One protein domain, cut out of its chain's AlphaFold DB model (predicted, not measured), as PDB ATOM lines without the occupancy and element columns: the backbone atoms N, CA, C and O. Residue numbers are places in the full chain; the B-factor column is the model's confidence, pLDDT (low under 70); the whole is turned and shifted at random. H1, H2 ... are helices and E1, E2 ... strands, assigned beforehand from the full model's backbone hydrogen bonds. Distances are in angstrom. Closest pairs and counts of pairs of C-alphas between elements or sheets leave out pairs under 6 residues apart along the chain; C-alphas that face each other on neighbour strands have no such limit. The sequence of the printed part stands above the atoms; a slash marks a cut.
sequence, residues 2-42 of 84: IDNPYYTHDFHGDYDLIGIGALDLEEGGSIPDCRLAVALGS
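AT A GLANCE: This is residues 2 to 42 of the 84 residues of an uncharacterized protein of Rhodococcus sp. 2G (UniProt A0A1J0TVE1). The model is a long antiparallel hairpin of two strands, E1 and E2, closed by a tight turn at one end, and both strands bend near the middle of their length. At the open end of the hairpin a single small helix, H1, leads into E1, and residues 2 to 11, of which 9 to 11 belong to H1, stick out free from the rest. The printed part has 41 residues with one named helix and two named strands, in the order H1, E1, E2 along the chain; the sheet has the order E1 - E2, and the class is mostly strand. The whole is loose, with a radius of gyration of the C-alphas of 13.0 A, and flat, spanning 34 by 29 by 15 A.

HOW THE PARTS SIT: Residues 2 to 11 stand free, and residues 9 to 11 of that stretch belong to H1, the helix of residues 9 to 12. H1 is too short for any pair of O i and N i+4 inside it, and its one pair of O i and N i+3 is not within hydrogen-bond range. A tight link of 3 residues joins H1 to E1, the strand of residues 16 to 24. E1 bends by 65 degrees at Gly 21. A tight link of 5 residues then joins E1 to E2, residues 30 to 38, and the two strands form a hairpin. E2 bends by 71 degrees at Asp 33. E1 and E2 are antiparallel neighbours, with 154 degrees between their N-to-C directions. Among the C-alphas that face each other are those of Asp 16 and Val 38, 5.2 A apart, and those of Ala 22 and Pro 32, 3.9 A apart. N 16 and O 38 are within hydrogen-bond range at 2.8 A, as are N 31 and O 23 at 2.8 A. H1 and E2 are apart.

IN THESE COORDINATES: H1, His 9 to His 12, begins at C-alpha 9 (33.915, 45.443, 44.579) and measures 5.1 A from first to last C-alpha. E1, Asp 16 to Asp 24, measures 21.8 A and begins at C-alpha 16 (29.946, 36.920, 42.411). E2, Ser 30 to Val 38, measures 20.7 A and ends at C-alpha 38 (25.376, 37.488, 44.907).

THE WHOLE: The two C-alphas farthest apart are those of Gly 28 and Ser 42, at 35.2 A. Without the free stretch, the body of 31 residues spans 34 by 15 by 14 A. The printed part has no cut, and both links between named elements are tight. The mean pLDDT of the printed part is 76.4, and residue 9, residues 11 to 12 and residues 40 to 42 are under 70.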
ATOM      1  N   ILE A   2      28.260  54.035  32.598       74.06
ATOM      2  CA  ILE A   2      28.541  55.077  33.592       74.06
ATOM      3  C   ILE A   2      29.543  54.479  34.573       74.06
ATOM      4  O   ILE A   2      29.269  53.423  35.138       74.06
ATOM      5  N   ASP A   3      30.684  55.135  34.741       70.31
ATOM      6  CA  ASP A   3      31.670  54.762  35.747       70.31
ATOM      7  C   ASP A   3      31.266  55.431  37.063       70.31
ATOM      8  O   ASP A   3      31.243  56.660  37.164       70.31
ATOM      9  N   ASN A   4      30.818  54.632  38.031       74.12
ATOM     10  CA  ASN A   4      30.445  55.128  39.348       74.12
ATOM     11  C   ASN A   4      31.237  54.353  40.406       74.12
ATOM     12  O   ASN A   4      30.979  53.158  40.581       74.12
ATOM     13  N   PRO A   5      32.139  55.021  41.150       73.44
ATOM     14  CA  PRO A   5      32.998  54.366  42.132       73.44
ATOM     15  C   PRO A   5      32.211  53.677  43.254       73.44
ATOM     16  O   PRO A   5      32.739  52.767  43.886       73.44
ATOM     17  N   TYR A   6      30.949  54.062  43.478       74.44
ATOM     18  CA  TYR A   6      30.074  53.397  44.441       74.44
ATOM     19  C   TYR A   6      29.791  51.932  44.071       74.44
ATOM     20  O   TYR A   6      29.794  51.084  44.951       74.44
ATOM     21  N   TYR A   7      29.621  51.608  42.784       74.81
ATOM     22  CA  TYR A   7      29.270  50.262  42.309       74.81
ATOM     23  C   TYR A   7      30.510  49.429  41.965       74.81
ATOM     24  O   TYR A   7      30.640  48.894  40.864       74.81
ATOM     25  N   THR A   8      31.444  49.348  42.908       73.38
ATOM     26  CA  THR A   8      32.686  48.583  42.770       73.38
ATOM     27  C   THR A   8      32.810  47.532  43.869       73.38
ATOM     28  O   THR A   8      32.220  47.658  44.948       73.38
ATOM     29  N   HIS A   9      33.596  46.486  43.600       69.44
ATOM     30  CA  HIS A   9      33.915  45.443  44.579       69.44
ATOM     31  C   HIS A   9      34.579  46.009  45.846       69.44
ATOM     32  O   HIS A   9      34.313  45.517  46.938       69.44
ATOM     33  N   ASP A  10      35.346  47.101  45.737       70.62
ATOM     34  CA  ASP A  10      35.937  47.803  46.886       70.62
ATOM     35  C   ASP A  10      34.894  48.325  47.892       70.62
ATOM     36  O   ASP A  10      35.144  48.322  49.097       70.62
ATOM     37  N   PHE A  11      33.717  48.759  47.425       68.06
ATOM     38  CA  PHE A  11      32.661  49.303  48.292       68.06
ATOM     39  C   PHE A  11      31.636  48.259  48.743       68.06
ATOM     40  O   PHE A  11      31.103  48.362  49.851       68.06
ATOM     41  N   HIS A  12      31.350  47.262  47.905       69.69
ATOM     42  CA  HIS A  12      30.320  46.255  48.176       69.69
ATOM     43  C   HIS A  12      30.869  44.929  48.722       69.69
ATOM     44  O   HIS A  12      30.084  44.089  49.170       69.69
ATOM     45  N   GLY A  13      32.192  44.770  48.760       73.75
ATOM     46  CA  GLY A  13      32.862  43.548  49.186       73.75
ATOM     47  C   GLY A  13      32.831  42.457  48.117       73.75
ATOM     48  O   GLY A  13      32.482  42.693  46.958       73.75
ATOM     49  N   ASP A  14      33.200  41.243  48.521       77.75
ATOM     50  CA  ASP A  14      33.250  40.098  47.617       77.75
ATOM     51  C   ASP A  14      31.831  39.640  47.253       77.75
ATOM     52  O   ASP A  14      31.056  39.174  48.095       77.75
ATOM     53  N   TYR A  15      31.493  39.784  45.976       79.50
ATOM     54  CA  TYR A  15      30.268  39.271  45.380       79.50
ATOM     55  C   TYR A  15      30.594  38.629  44.037       79.50
ATOM     56  O   TYR A  15      31.436  39.123  43.289       79.50
ATOM     57  N   ASP A  16      29.877  37.563  43.713       77.31
ATOM     58  CA  ASP A  16      29.946  36.920  42.411       77.31
ATOM     59  C   ASP A  16      28.826  37.446  41.516       77.31
ATOM     60  O   ASP A  16      27.696  37.663  41.960       77.31
ATOM     61  N   LEU A  17      29.125  37.647  40.235       81.44
ATOM     62  CA  LEU A  17      28.124  38.002  39.231       81.44
ATOM     63  C   LEU A  17      27.633  36.735  38.535       81.44
ATOM     64  O   LEU A  17      28.351  36.131  37.741       81.44
ATOM     65  N   ILE A  18      26.388  36.356  38.807       82.75
ATOM     66  CA  ILE A  18      25.747  35.180  38.220       82.75
ATOM     67  C   ILE A  18      24.810  35.635  37.103       82.75
ATOM     68  O   ILE A  18      23.857  36.379  37.342       82.75
ATOM     69  N   GLY A  19      25.072  35.186  35.875       84.38
ATOM     70  CA  GLY A  19      24.164  35.374  34.745       84.38
ATOM     71  C   GLY A  19      23.030  34.354  34.783       84.38
ATOM     72  O   GLY A  19      23.291  33.154  34.791       84.38
ATOM     73  N   ILE A  20      21.783  34.824  34.788       83.56
ATOM     74  CA  ILE A  20      20.579  33.971  34.751       83.56
ATOM     75  C   ILE A  20      19.921  33.928  33.363       83.56
ATOM     76  O   ILE A  20      18.925  33.237  33.175       83.56
ATOM     77  N   GLY A  21      20.494  34.626  32.377       81.81
ATOM     78  CA  GLY A  21      19.966  34.684  31.015       81.81
ATOM     79  C   GLY A  21      18.800  35.662  30.899       81.81
ATOM     80  O   GLY A  21      18.842  36.741  31.492       81.81
ATOM     81  N   ALA A  22      17.782  35.304  30.117       84.00
ATOM     82  CA  ALA A  22      16.615  36.151  29.920       84.00
ATOM     83  C   ALA A  22      15.690  36.106  31.146       84.00
ATOM     84  O   ALA A  22      15.239  35.031  31.540       84.00
ATOM     85  N   LEU A  23      15.405  37.272  31.729       82.06
ATOM     86  CA  LEU A  23      14.428  37.439  32.800       82.06
ATOM     87  C   LEU A  23      13.252  38.272  32.291       82.06
ATOM     88  O   LEU A  23      13.417  39.450  31.963       82.06
ATOM     89  N   ASP A  24      12.071  37.666  32.267       84.69
ATOM     90  CA  ASP A  24      10.817  38.368  32.022       84.69
ATOM     91  C   ASP A  24      10.321  38.992  33.331       84.69
ATOM     92  O   ASP A  24      10.223  38.330  34.363       84.69
ATOM     93  N   LEU A  25      10.063  40.295  33.301       82.75
ATOM     94  CA  LEU A  25       9.534  41.068  34.415       82.75
ATOM     95  C   LEU A  25       8.005  41.059  34.352       82.75
ATOM     96  O   LEU A  25       7.421  41.221  33.281       82.75
ATOM     97  N   GLU A  26       7.361  40.986  35.513       81.38
ATOM     98  CA  GLU A  26       5.893  40.977  35.656       81.38
ATOM     99  C   GLU A  26       5.209  42.225  35.059       81.38
ATOM    100  O   GLU A  26       4.054  42.175  34.646       81.38
ATOM    101  N   GLU A  27       5.936  43.344  34.953       81.81
ATOM    102  CA  GLU A  27       5.480  44.592  34.314       81.81
ATOM    103  C   GLU A  27       5.532  44.528  32.763       81.81
ATOM    104  O   GLU A  27       5.279  45.516  32.077       81.81
ATOM    105  N   GLY A  28       5.888  43.375  32.182       80.00
ATOM    106  CA  GLY A  28       5.924  43.151  30.732       80.00
ATOM    107  C   GLY A  28       7.220  43.584  30.035       80.00
ATOM    108  O   GLY A  28       7.226  43.791  28.823       80.00
ATOM    109  N   GLY A  29       8.319  43.743  30.778       77.88
ATOM    110  CA  GLY A  29       9.650  44.008  30.218       77.88
ATOM    111  C   GLY A  29      10.547  42.775  30.287       77.88
ATOM    112  O   GLY A  29      10.546  42.097  31.299       77.88
ATOM    113  N   SER A  30      11.358  42.507  29.265       80.50
ATOM    114  CA  SER A  30      12.310  41.383  29.278       80.50
ATOM    115  C   SER A  30      13.750  41.894  29.318       80.50
ATOM    116  O   SER A  30      14.133  42.741  28.507       80.50
ATOM    117  N   ILE A  31      14.564  41.379  30.242       83.38
ATOM    118  CA  ILE A  31      16.005  41.645  30.311       83.38
ATOM    119  C   ILE A  31      16.738  40.414  29.759       83.38
ATOM    120  O   ILE A  31      16.796  39.399  30.446       83.38
ATOM    121  N   PRO A  32      17.307  40.468  28.542       76.94
ATOM    122  CA  PRO A  32      17.864  39.285  27.876       76.94
ATOM    123  C   PRO A  32      19.196  38.770  28.461       76.94
ATOM    124  O   PRO A  32      19.523  37.603  28.262       76.94
ATOM    125  N   ASP A  33      19.964  39.605  29.172       77.88
ATOM    126  CA  ASP A  33      21.218  39.232  29.860       77.88
ATOM    127  C   ASP A  33      21.171  39.765  31.300       77.88
ATOM    128  O   ASP A  33      21.777  40.780  31.654       77.88
ATOM    129  N   CYS A  34      20.341  39.123  32.121       82.44
ATOM    130  CA  CYS A  34      20.213  39.453  33.530       82.44
ATOM    131  C   CYS A  34      21.394  38.877  34.316       82.44
ATOM    132  O   CYS A  34      21.602  37.661  34.348       82.44
ATOM    133  N   ARG A  35      22.134  39.752  35.006       82.69
ATOM    134  CA  ARG A  35      23.220  39.379  35.920       82.69
ATOM    135  C   ARG A  35      22.895  39.832  37.333       82.69
ATOM    136  O   ARG A  35      22.545  40.988  37.549       82.69
ATOM    137  N   LEU A  36      23.021  38.916  38.282       83.00
ATOM    138  CA  LEU A  36      22.769  39.144  39.699       83.00
ATOM    139  C   LEU A  36      24.091  39.138  40.461       83.00
ATOM    140  O   LEU A  36      24.867  38.194  40.344       83.00
ATOM    141  N   ALA A  37      24.328  40.181  41.255       83.62
ATOM    142  CA  ALA A  37      25.430  40.227  42.207       83.62
ATOM    143  C   ALA A  37      25.022  39.482  43.484       83.62
ATOM    144  O   ALA A  37      24.117  39.915  44.198       83.62
ATOM    145  N   VAL A  38      25.665  38.351  43.760       77.44
ATOM    146  CA  VAL A  38      25.376  37.488  44.907       77.44
ATOM    147  C   VAL A  38      26.613  37.402  45.787       77.44
ATOM    148  O   VAL A  38      27.653  36.908  45.370       77.44
ATOM    149  N   ALA A  39      26.493  37.851  47.034       79.19
ATOM    150  CA  ALA A  39      27.505  37.626  48.058       79.19
ATOM    151  C   ALA A  39      27.065  36.447  48.937       79.19
ATOM    152  O   ALA A  39      26.075  36.540  49.670       79.19
ATOM    153  N   LEU A  40      27.797  35.332  48.885       62.38
ATOM    154  CA  LEU A  40      27.597  34.199  49.794       62.38
ATOM    155  C   LEU A  40      28.223  34.516  51.160       62.38
ATOM    156  O   LEU A  40      29.234  33.952  51.567       62.38
ATOM    157  N   GLY A  41      27.609  35.444  51.891       53.22
ATOM    158  CA  GLY A  41      27.986  35.728  53.269       53.22
ATOM    159  C   GLY A  41      27.593  34.563  54.178       53.22
ATOM    160  O   GLY A  41      26.404  34.309  54.385       53.22
ATOM    161  N   SER A  42      28.570  33.872  54.771       40.06
ATOM    162  CA  SER A  42      28.331  32.929  55.867       40.06
ATOM    163  C   SER A  42      27.555  33.635  56.984       40.06
ATOM    164  O   SER A  42      28.098  34.478  57.696       40.06
TER     165      SER A  42